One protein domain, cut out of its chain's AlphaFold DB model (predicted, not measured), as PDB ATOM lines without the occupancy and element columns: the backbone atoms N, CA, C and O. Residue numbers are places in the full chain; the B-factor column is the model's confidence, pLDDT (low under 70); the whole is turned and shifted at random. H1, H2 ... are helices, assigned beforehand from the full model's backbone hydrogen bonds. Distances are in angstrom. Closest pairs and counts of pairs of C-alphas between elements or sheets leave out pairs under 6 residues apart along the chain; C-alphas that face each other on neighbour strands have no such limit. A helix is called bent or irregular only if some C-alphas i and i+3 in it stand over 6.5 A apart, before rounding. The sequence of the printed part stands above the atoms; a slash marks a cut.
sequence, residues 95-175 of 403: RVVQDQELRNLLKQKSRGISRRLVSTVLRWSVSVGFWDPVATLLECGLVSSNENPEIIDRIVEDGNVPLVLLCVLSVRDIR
ATOM      1  N   ARG A  95     191.221 149.860 219.250       34.56
ATOM      2  CA  ARG A  95     190.180 148.823 219.501       34.56
ATOM      3  C   ARG A  95     189.973 147.873 218.307       34.56
ATOM      4  O   ARG A  95     188.854 147.518 217.949       34.56
ATOM      5  N   VAL A  96     191.080 147.453 217.698       39.62
ATOM      6  CA  VAL A  96     191.191 147.153 216.254       39.62
ATOM      7  C   VAL A  96     190.661 145.793 215.753       39.62
ATOM      8  O   VAL A  96     190.518 145.616 214.550       39.62
ATOM      9  N   VAL A  97     190.282 144.810 216.574       39.56
ATOM     10  CA  VAL A  97     190.044 143.457 216.000       39.56
ATOM     11  C   VAL A  97     188.623 143.224 215.445       39.56
ATOM     12  O   VAL A  97     188.473 142.481 214.481       39.56
ATOM     13  N   GLN A  98     187.575 143.868 215.977       42.75
ATOM     14  CA  GLN A  98     186.189 143.668 215.491       42.75
ATOM     15  C   GLN A  98     185.760 144.652 214.389       42.75
ATOM     16  O   GLN A  98     184.826 144.369 213.642       42.75
ATOM     17  N   ASP A  99     186.448 145.787 214.265       53.31
ATOM     18  CA  ASP A  99     186.047 146.873 213.365       53.31
ATOM     19  C   ASP A  99     186.593 146.683 211.938       53.31
ATOM     20  O   ASP A  99     185.957 147.072 210.962       53.31
ATOM     21  N   GLN A 100     187.718 145.976 211.783       51.69
ATOM     22  CA  GLN A 100     188.328 145.738 210.473       51.69
ATOM     23  C   GLN A 100     187.469 144.839 209.568       51.69
ATOM     24  O   GLN A 100     187.393 145.063 208.363       51.69
ATOM     25  N   GLU A 101     186.776 143.844 210.130       49.97
ATOM     26  CA  GLU A 101     185.883 142.958 209.365       49.97
ATOM     27  C   GLU A 101     184.638 143.720 208.878       49.97
ATOM     28  O   GLU A 101     184.238 143.586 207.722       49.97
ATOM     29  N   LEU A 102     184.073 144.597 209.718       53.56
ATOM     30  CA  LEU A 102     182.982 145.502 209.342       53.56
ATOM     31  C   LEU A 102     183.418 146.526 208.291       53.56
ATOM     32  O   LEU A 102     182.683 146.743 207.331       53.56
ATOM     33  N   ARG A 103     184.616 147.103 208.422       57.12
ATOM     34  CA  ARG A 103     185.211 148.015 207.429       57.12
ATOM     35  C   ARG A 103     185.432 147.322 206.092       57.12
ATOM     36  O   ARG A 103     185.054 147.864 205.058       57.12
ATOM     37  N   ASN A 104     185.954 146.100 206.100       60.00
ATOM     38  CA  ASN A 104     186.148 145.308 204.886       60.00
ATOM     39  C   ASN A 104     184.805 144.927 204.242       60.00
ATOM     40  O   ASN A 104     184.651 145.040 203.027       60.00
ATOM     41  N   LEU A 105     183.797 144.563 205.042       57.44
ATOM     42  CA  LEU A 105     182.440 144.288 204.558       57.44
ATOM     43  C   LEU A 105     181.741 145.543 204.020       57.44
ATOM     44  O   LEU A 105     181.018 145.451 203.029       57.44
ATOM     45  N   LEU A 106     181.954 146.707 204.636       59.62
ATOM     46  CA  LEU A 106     181.451 147.995 204.158       59.62
ATOM     47  C   LEU A 106     182.142 148.407 202.861       59.62
ATOM     48  O   LEU A 106     181.443 148.756 201.919       59.62
ATOM     49  N   LYS A 107     183.469 148.277 202.745       62.38
ATOM     50  CA  LYS A 107     184.191 148.503 201.482       62.38
ATOM     51  C   LYS A 107     183.672 147.581 200.375       62.38
ATOM     52  O   LYS A 107     183.377 148.050 199.276       62.38
ATOM     53  N   GLN A 108     183.437 146.304 200.691       63.69
ATOM     54  CA  GLN A 108     182.925 145.298 199.755       63.69
ATOM     55  C   GLN A 108     181.441 145.494 199.374       63.69
ATOM     56  O   GLN A 108     181.052 145.177 198.250       63.69
ATOM     57  N   LYS A 109     180.595 146.015 200.280       61.19
ATOM     58  CA  LYS A 109     179.136 146.194 200.082       61.19
ATOM     59  C   LYS A 109     178.668 147.650 199.960       61.19
ATOM     60  O   LYS A 109     177.465 147.891 199.842       61.19
ATOM     61  N   SER A 110     179.587 148.609 199.930       62.06
ATOM     62  CA  SER A 110     179.351 150.061 199.842       62.06
ATOM     63  C   SER A 110     178.408 150.449 198.700       62.06
ATOM     64  O   SER A 110     177.580 151.344 198.853       62.06
ATOM     65  N   ARG A 111     178.442 149.698 197.591       58.62
ATOM     66  CA  ARG A 111     177.571 149.877 196.415       58.62
ATOM     67  C   ARG A 111     176.068 149.697 196.692       58.62
ATOM     68  O   ARG A 111     175.265 150.072 195.845       58.62
ATOM     69  N   GLY A 112     175.679 149.129 197.838       61.50
ATOM     70  CA  GLY A 112     174.278 148.889 198.214       61.50
ATOM     71  C   GLY A 112     173.734 149.782 199.332       61.50
ATOM     72  O   GLY A 112     172.570 149.634 199.708       61.50
ATOM     73  N   ILE A 113     174.541 150.683 199.899       75.62
ATOM     74  CA  ILE A 113     174.109 151.515 201.028       75.62
ATOM     75  C   ILE A 113     173.308 152.709 200.500       75.62
ATOM     76  O   ILE A 113     173.763 153.464 199.644       75.62
ATOM     77  N   SER A 114     172.093 152.900 201.022       80.19
ATOM     78  CA  SER A 114     171.270 154.055 200.657       80.19
ATOM     79  C   SER A 114     171.928 155.357 201.117       80.19
ATOM     80  O   SER A 114     172.247 155.505 202.297       80.19
ATOM     81  N   ARG A 115     172.023 156.354 200.227       81.56
ATOM     82  CA  ARG A 115     172.513 157.704 200.568       81.56
ATOM     83  C   ARG A 115     171.731 158.362 201.712       81.56
ATOM     84  O   ARG A 115     172.283 159.114 202.511       81.56
ATOM     85  N   ARG A 116     170.443 158.026 201.859       82.06
ATOM     86  CA  ARG A 116     169.612 158.484 202.989       82.06
ATOM     87  C   ARG A 116     170.085 157.921 204.327       82.06
ATOM     88  O   ARG A 116     170.050 158.625 205.332       82.06
ATOM     89  N   LEU A 117     170.533 156.666 204.344       83.31
ATOM     90  CA  LEU A 117     171.098 156.059 205.545       83.31
ATOM     91  C   LEU A 117     172.434 156.721 205.889       83.31
ATOM     92  O   LEU A 117     172.612 157.133 207.028       83.31
ATOM     93  N   VAL A 118     173.317 156.899 204.899       85.69
ATOM     94  CA  VAL A 118     174.620 157.565 205.080       85.69
ATOM     95  C   VAL A 118     174.442 158.974 205.645       85.69
ATOM     96  O   VAL A 118     174.979 159.273 206.704       85.69
ATOM     97  N   SER A 119     173.621 159.815 205.012       85.56
ATOM     98  CA  SER A 119     173.343 161.180 205.493       85.56
ATOM     99  C   SER A 119     172.727 161.218 206.897       85.56
ATOM    100  O   SER A 119     173.072 162.086 207.694       85.56
ATOM    101  N   THR A 120     171.849 160.271 207.242       85.75
ATOM    102  CA  THR A 120     171.256 160.204 208.590       85.75
ATOM    103  C   THR A 120     172.294 159.814 209.636       85.75
ATOM    104  O   THR A 120     172.378 160.460 210.679       85.75
ATOM    105  N   VAL A 121     173.106 158.791 209.348       86.81
ATOM    106  CA  VAL A 121     174.190 158.349 210.232       86.81
ATOM    107  C   VAL A 121     175.209 159.465 210.408       86.81
ATOM    108  O   VAL A 121     175.586 159.741 211.541       86.81
ATOM    109  N   LEU A 122     175.603 160.153 209.334       87.19
ATOM    110  CA  LEU A 122     176.529 161.281 209.397       87.19
ATOM    111  C   LEU A 122     175.967 162.429 210.235       87.19
ATOM    112  O   LEU A 122     176.627 162.873 211.167       87.19
ATOM    113  N   ARG A 123     174.733 162.871 209.966       86.06
ATOM    114  CA  ARG A 123     174.111 163.972 210.715       86.06
ATOM    115  C   ARG A 123     173.985 163.644 212.199       86.06
ATOM    116  O   ARG A 123     174.296 164.486 213.037       86.06
ATOM    117  N   TRP A 124     173.570 162.420 212.524       87.50
ATOM    118  CA  TRP A 124     173.496 161.963 213.908       87.50
ATOM    119  C   TRP A 124     174.885 161.910 214.558       87.50
ATOM    120  O   TRP A 124     175.077 162.485 215.625       87.50
ATOM    121  N   SER A 125     175.864 161.309 213.881       88.56
ATOM    122  CA  SER A 125     177.246 161.176 214.361       88.56
ATOM    123  C   SER A 125     177.876 162.539 214.652       88.56
ATOM    124  O   SER A 125     178.409 162.748 215.738       88.56
ATOM    125  N   VAL A 126     177.714 163.500 213.739       86.75
ATOM    126  CA  VAL A 126     178.173 164.886 213.913       86.75
ATOM    127  C   VAL A 126     177.440 165.575 215.066       86.75
ATOM    128  O   VAL A 126     178.075 166.230 215.883       86.75
ATOM    129  N   SER A 127     176.119 165.396 215.192       86.19
ATOM    130  CA  SER A 127     175.340 166.016 216.278       86.19
ATOM    131  C   SER A 127     175.698 165.495 217.675       86.19
ATOM    132  O   SER A 127     175.576 166.225 218.654       86.19
ATOM    133  N   VAL A 128     176.140 164.238 217.764       85.94
ATOM    134  CA  VAL A 128     176.519 163.571 219.020       85.94
ATOM    135  C   VAL A 128     178.028 163.697 219.293       85.94
ATOM    136  O   VAL A 128     178.477 163.377 220.390       85.94
ATOM    137  N   GLY A 129     178.819 164.180 218.327       83.81
ATOM    138  CA  GLY A 129     180.283 164.219 218.415       83.81
ATOM    139  C   GLY A 129     180.924 162.828 218.371       83.81
ATOM    140  O   GLY A 129     182.012 162.622 218.907       83.81
ATOM    141  N   PHE A 130     180.238 161.845 217.782       86.12
ATOM    142  CA  PHE A 130     180.745 160.484 217.642       86.12
ATOM    143  C   PHE A 130     181.396 160.307 216.271       86.12
ATOM    144  O   PHE A 130     180.717 160.125 215.264       86.12
ATOM    145  N   TRP A 131     182.723 160.384 216.227       87.44
ATOM    146  CA  TRP A 131     183.467 160.524 214.976       87.44
ATOM    147  C   TRP A 131     183.883 159.210 214.293       87.44
ATOM    148  O   TRP A 131     184.157 159.218 213.094       87.44
ATOM    149  N   ASP A 132     183.889 158.076 214.999       85.94
ATOM    150  CA  ASP A 132     184.329 156.784 214.438       85.94
ATOM    151  C   ASP A 132     183.511 156.333 213.199       85.94
ATOM    152  O   ASP A 132     184.103 155.901 212.199       85.94
ATOM    153  N   PRO A 133     182.166 156.483 213.167       85.19
ATOM    154  CA  PRO A 133     181.381 156.188 211.969       85.19
ATOM    155  C   PRO A 133     181.682 157.156 210.826       85.19
ATOM    156  O   PRO A 133     181.634 156.761 209.663       85.19
ATOM    157  N   VAL A 134     182.003 158.415 211.143       86.69
ATOM    158  CA  VAL A 134     182.359 159.433 210.146       86.69
ATOM    159  C   VAL A 134     183.669 159.047 209.462       86.69
ATOM    160  O   VAL A 134     183.708 159.011 208.235       86.69
ATOM    161  N   ALA A 135     184.694 158.662 210.232       86.19
ATOM    162  CA  ALA A 135     185.960 158.157 209.694       86.19
ATOM    163  C   ALA A 135     185.741 156.953 208.767       86.19
ATOM    164  O   ALA A 135     186.215 156.935 207.635       86.19
ATOM    165  N   THR A 136     184.943 155.982 209.215       84.31
ATOM    166  CA  THR A 136     184.658 154.763 208.444       84.31
ATOM    167  C   THR A 136     183.941 155.067 207.125       84.31
ATOM    168  O   THR A 136     184.259 154.487 206.086       84.31
ATOM    169  N   LEU A 137     182.972 155.987 207.139       85.25
ATOM    170  CA  LEU A 137     182.247 156.395 205.935       85.25
ATOM    171  C   LEU A 137     183.133 157.195 204.969       85.25
ATOM    172  O   LEU A 137     182.992 157.023 203.755       85.25
ATOM    173  N   LEU A 138     184.046 158.024 205.491       85.31
ATOM    174  CA  LEU A 138     185.054 158.741 204.702       85.31
ATOM    175  C   LEU A 138     186.013 157.762 204.020       85.31
ATOM    176  O   LEU A 138     186.158 157.819 202.804       85.31
ATOM    177  N   GLU A 139     186.571 156.801 204.759       83.31
ATOM    178  CA  GLU A 139     187.446 155.747 204.216       83.31
ATOM    179  C   GLU A 139     186.761 154.889 203.142       83.31
ATOM    180  O   GLU A 139     187.420 154.351 202.251       83.31
ATOM    181  N   CYS A 140     185.437 154.734 203.221       81.38
ATOM    182  CA  CYS A 140     184.652 154.026 202.211       81.38
ATOM    183  C   CYS A 140     184.313 154.891 200.982       81.38
ATOM    184  O   CYS A 140     183.667 154.389 200.063       81.38
ATOM    185  N   GLY A 141     184.688 156.176 200.964       80.81
ATOM    186  CA  GLY A 141     184.364 157.113 199.883       80.81
ATOM    187  C   GLY A 141     182.862 157.382 199.734       80.81
ATOM    188  O   GLY A 141     182.392 157.684 198.641       80.81
ATOM    189  N   LEU A 142     182.088 157.216 200.814       82.00
ATOM    190  CA  LEU A 142     180.621 157.327 200.799       82.00
ATOM    191  C   LEU A 142     180.109 158.720 201.177       82.00
ATOM    192  O   LEU A 142     178.902 158.960 201.140       82.00
ATOM    193  N   VAL A 143     181.002 159.623 201.575       83.88
ATOM    194  CA  VAL A 143     180.655 160.976 202.009       83.88
ATOM    195  C   VAL A 143     180.739 161.933 200.825       83.88
ATOM    196  O   VAL A 143     181.733 161.960 200.107       83.88
ATOM    197  N   SER A 144     179.699 162.744 200.651       82.44
ATOM    198  CA  SER A 144     179.667 163.843 199.683       82.44
ATOM    199  C   SER A 144     179.320 165.138 200.411       82.44
ATOM    200  O   SER A 144     178.323 165.185 201.143       82.44
ATOM    201  N   SER A 145     180.137 166.175 200.223       80.12
ATOM    202  CA  SER A 145     179.938 167.486 200.855       80.12
ATOM    203  C   SER A 145     178.641 168.144 200.378       80.12
ATOM    204  O   SER A 145     177.919 168.734 201.176       80.12
ATOM    205  N   ASN A 146     178.256 167.957 199.112       80.38
ATOM    206  CA  ASN A 146     177.013 168.507 198.567       80.38
ATOM    207  C   ASN A 146     175.757 168.004 199.291       80.38
ATOM    208  O   ASN A 146     174.780 168.737 199.430       80.38
ATOM    209  N   GLU A 147     175.762 166.751 199.751       77.06
ATOM    210  CA  GLU A 147     174.612 166.159 200.443       77.06
ATOM    211  C   GLU A 147     174.555 166.566 201.920       77.06
ATOM    212  O   GLU A 147     173.488 166.522 202.534       77.06
ATOM    213  N   ASN A 148     175.695 166.953 202.501       79.38
ATOM    214  CA  ASN A 148     175.811 167.318 203.907       79.38
ATOM    215  C   ASN A 148     176.890 168.407 204.092       79.38
ATOM    216  O   ASN A 148     177.980 168.117 204.596       79.38
ATOM    217  N   PRO A 149     176.595 169.664 203.710       80.19
ATOM    218  CA  PRO A 149     177.598 170.731 203.662       80.19
ATOM    219  C   PRO A 149     178.182 171.071 205.037       80.19
ATOM    220  O   PRO A 149     179.333 171.471 205.133       80.19
ATOM    221  N   GLU A 150     177.416 170.856 206.106       84.88
ATOM    222  CA  GLU A 150     177.808 171.188 207.480       84.88
ATOM    223  C   GLU A 150     178.864 170.238 208.067       84.88
ATOM    224  O   GLU A 150     179.453 170.546 209.097       84.88
ATOM    225  N   ILE A 151     179.106 169.066 207.462       86.69
ATOM    226  CA  ILE A 151     179.992 168.052 208.060       86.69
ATOM    227  C   ILE A 151     181.428 168.557 208.134       86.69
ATOM    228  O   ILE A 151     182.055 168.448 209.184       86.69
ATOM    229  N   ILE A 152     181.946 169.096 207.030       87.50
ATOM    230  CA  ILE A 152     183.332 169.571 206.974       87.50
ATOM    231  C   ILE A 152     183.502 170.749 207.930       87.50
ATOM    232  O   ILE A 152     184.441 170.751 208.720       87.50
ATOM    233  N   ASP A 153     182.542 171.674 207.930       89.38
ATOM    234  CA  ASP A 153     182.540 172.846 208.806       89.38
ATOM    235  C   ASP A 153     182.607 172.401 210.281       89.38
ATOM    236  O   ASP A 153     183.462 172.854 211.036       89.38
ATOM    237  N   ARG A 154     181.804 171.402 210.672       89.25
ATOM    238  CA  ARG A 154     181.811 170.824 212.027       89.25
ATOM    239  C   ARG A 154     183.097 170.084 212.385       89.25
ATOM    240  O   ARG A 154     183.549 170.186 213.522       89.25
ATOM    241  N   ILE A 155     183.681 169.336 211.450       88.31
ATOM    242  CA  ILE A 155     184.957 168.637 211.671       88.31
ATOM    243  C   ILE A 155     186.091 169.655 211.873       88.31
ATOM    244  O   ILE A 155     186.947 169.470 212.744       88.31
ATOM    245  N   VAL A 156     186.089 170.742 211.095       88.81
ATOM    246  CA  VAL A 156     187.062 171.835 211.214       88.81
ATOM    247  C   VAL A 156     186.862 172.613 212.520       88.81
ATOM    248  O   VAL A 156     187.845 172.890 213.207       88.81
ATOM    249  N   GLU A 157     185.615 172.894 212.921       88.12
ATOM    250  CA  GLU A 157     185.273 173.522 214.209       88.12
ATOM    251  C   GLU A 157     185.754 172.694 215.414       88.12
ATOM    252  O   GLU A 157     186.376 173.233 216.339       88.12
ATOM    253  N   ASP A 158     185.502 171.378 215.399       85.50
ATOM    254  CA  ASP A 158     185.999 170.442 216.418       85.50
ATOM    255  C   ASP A 158     187.539 170.411 216.424       85.50
ATOM    256  O   ASP A 158     188.190 170.281 217.466       85.50
ATOM    257  N   GLY A 159     188.138 170.648 215.254       81.62
ATOM    258  CA  GLY A 159     189.577 170.674 215.054       81.62
ATOM    259  C   GLY A 159     190.181 169.273 215.061       81.62
ATOM    260  O   GLY A 159     191.327 169.080 215.476       81.62
ATOM    261  N   ASN A 160     189.400 168.290 214.611       84.38
ATOM    262  CA  ASN A 160     189.826 166.908 214.472       84.38
ATOM    263  C   ASN A 160     190.656 166.749 213.187       84.38
ATOM    264  O   ASN A 160     190.168 166.307 212.149       84.38
ATOM    265  N   VAL A 161     191.927 167.157 213.262       84.25
ATOM    266  CA  VAL A 161     192.877 167.163 212.133       84.25
ATOM    267  C   VAL A 161     192.932 165.822 211.374       84.25
ATOM    268  O   VAL A 161     192.910 165.866 210.144       84.25
ATOM    269  N   PRO A 162     192.940 164.639 212.027       84.69
ATOM    270  CA  PRO A 162     192.888 163.357 211.319       84.69
ATOM    271  C   PRO A 162     191.680 163.204 210.388       84.69
ATOM    272  O   PRO A 162     191.831 162.776 209.244       84.69
ATOM    273  N   LEU A 163     190.487 163.597 210.843       87.12
ATOM    274  CA  LEU A 163     189.282 163.565 210.010       87.12
ATOM    275  C   LEU A 163     189.329 164.607 208.899       87.12
ATOM    276  O   LEU A 163     188.880 164.319 207.794       87.12
ATOM    277  N   VAL A 164     189.891 165.791 209.163       89.69
ATOM    278  CA  VAL A 164     190.088 166.816 208.128       89.69
ATOM    279  C   VAL A 164     190.965 166.267 207.003       89.69
ATOM    280  O   VAL A 164     190.605 166.390 205.835       89.69
ATOM    281  N   LEU A 165     192.079 165.609 207.331       86.81
ATOM    282  CA  LEU A 165     192.952 164.982 206.334       86.81
ATOM    283  C   LEU A 165     192.234 163.869 205.560       86.81
ATOM    284  O   LEU A 165     192.362 163.793 204.340       86.81
ATOM    285  N   LEU A 166     191.425 163.054 206.243       85.12
ATOM    286  CA  LEU A 166     190.572 162.061 205.586       85.12
ATOM    287  C   LEU A 166     189.559 162.707 204.636       85.12
ATOM    288  O   LEU A 166     189.334 162.174 203.549       85.12
ATOM    289  N   CYS A 167     188.975 163.852 205.000       88.56
ATOM    290  CA  CYS A 167     188.098 164.612 204.114       88.56
ATOM    291  C   CYS A 167     188.842 165.077 202.862       88.56
ATOM    292  O   CYS A 167     188.359 164.812 201.767       88.56
ATOM    293  N   VAL A 168     190.022 165.686 203.016       88.12
ATOM    294  CA  VAL A 168     190.862 166.151 201.896       88.12
ATOM    295  C   VAL A 168     191.187 165.017 200.920       88.12
ATOM    296  O   VAL A 168     191.188 165.226 199.712       88.12
ATOM    297  N   LEU A 169     191.431 163.810 201.433       84.12
ATOM    298  CA  LEU A 169     191.790 162.653 200.610       84.12
ATOM    299  C   LEU A 169     190.593 161.926 199.988       84.12
ATOM    300  O   LEU A 169     190.740 161.293 198.943       84.12
ATOM    301  N   SER A 170     189.426 161.965 200.633       83.75
ATOM    302  CA  SER A 170     188.305 161.077 200.287       83.75
ATOM    303  C   SER A 170     187.118 161.804 199.657       83.75
ATOM    304  O   SER A 170     186.359 161.197 198.899       83.75
ATOM    305  N   VAL A 171     186.926 163.088 199.966       85.50
ATOM    306  CA  VAL A 171     185.770 163.875 199.519       85.50
ATOM    307  C   VAL A 171     186.153 164.663 198.274       85.50
ATOM    308  O   VAL A 171     187.059 165.486 198.299       85.50
ATOM    309  N   ARG A 172     185.442 164.419 197.172       82.50
ATOM    310  CA  ARG A 172     185.746 165.036 195.868       82.50
ATOM    311  C   ARG A 172     185.067 166.385 195.649       82.50
ATOM    312  O   ARG A 172     185.464 167.127 194.766       82.50
ATOM    313  N   ASP A 173     184.017 166.684 196.406       85.81
ATOM    314  CA  ASP A 173     183.127 167.825 196.187       85.81
ATOM    315  C   ASP A 173     183.239 168.897 197.284       85.81
ATOM    316  O   ASP A 173     182.242 169.480 197.702       85.81
ATOM    317  N   ILE A 174     184.455 169.158 197.770       88.88
ATOM    318  CA  ILE A 174     184.715 170.179 198.796       88.88
ATOM    319  C   ILE A 174     184.569 171.585 198.192       88.88
ATOM    320  O   ILE A 174     185.135 171.895 197.143       88.88
ATOM    321  N   ARG A 175     183.809 172.459 198.864       89.94
ATOM    322  CA  ARG A 175     183.565 173.840 198.417       89.94
ATOM    323  C   ARG A 175     184.796 174.732 198.654       89.94
ATOM    324  O   ARG A 175     185.512 174.504 199.627       89.94
TER     325      ARG A 175
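This is residues 95 to 175 of the 403 residues of an uncharacterized protein of Selaginella moellendorffii (UniProt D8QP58). Four helices, H2, H3, H5 and H4, make a small bundle in which each touches the next round a ring; it is built of two helical hairpins, H2 with H3 and H4 with H5, set next to each other. The fifth helix, H1, lies outside this bundle on the side of H3, near it but touching no helix, and residues 140 to 149 cross one end of the bundle from H3 to H4. The printed part has 81 residues with five named helices, H1 to H5 in order, and no named strand; its class is all helix. It is compact, with a radius of gyration of the C-alphas of 12.1 A, and rounded, spanning 31 by 27 by 23 A.

Start with H1, residues 99 to 112, and H3, residues 132 to 139: they are close but not clearly touching, with the closest C-alphas, those of Arg 103 and Thr 136, 6.8 A apart, at a steep tilt of 55 degrees. Next look at H2, residues 115 to 128; it touches H3 as a hairpin, opposite ways at a steep tilt of 43 degrees, the closest C-alphas being those of Leu 122 and Val 134 at 6.2 A. With residues 122 to 126 alone, H2 touches H4, residues 150 to 158, the same way at a shallow tilt of 26 degrees; the closest C-alphas are those of Val 126 and Ile 151, at 6.9 A. H4 and H5, residues 161 to 170, touch as a hairpin, opposite ways at a shallow tilt of 29 degrees, with the closest C-alphas, of Ile 155 and Val 164, 6.5 A apart. H3 and H5 touch, the closest C-alphas being those of Leu 138 and Ser 170 at 6.0 A; they run the same way at a shallow tilt of 32 degrees, only just short of steep. H1 is apart from H2, H4 and H5. In H2, H3, H4 and H5 every O i to N i+4 pair is within hydrogen-bond range; in H1, 8 of 10 are.

Find C-alpha 99 at (186.047, 146.873, 213.365); from there H1 runs 19.3 A to C-alpha 112, and it is irregular, with C-alphas 108 and 111 7.8 A apart. H2 runs 19.8 A from Arg 115 to Val 128, H3 10.7 A from Asp 132 at (184.329, 156.784, 214.438) to Glu 139, and H4 12.1 A from Glu 150 to Asp 158. H5 runs 14.1 A from Val 161 to Ser 170, whose C-alpha is at (188.305, 161.077, 200.287).

The two C-alphas farthest apart, of Val 97 and Arg 175, are 35.7 A apart. The printed part has no cut; no link is long, and that from H3 to H4, 10 residues, is short but not tight. The mean pLDDT of the printed part is 78.0, and residues 95 to 112, which include H1, are under 70.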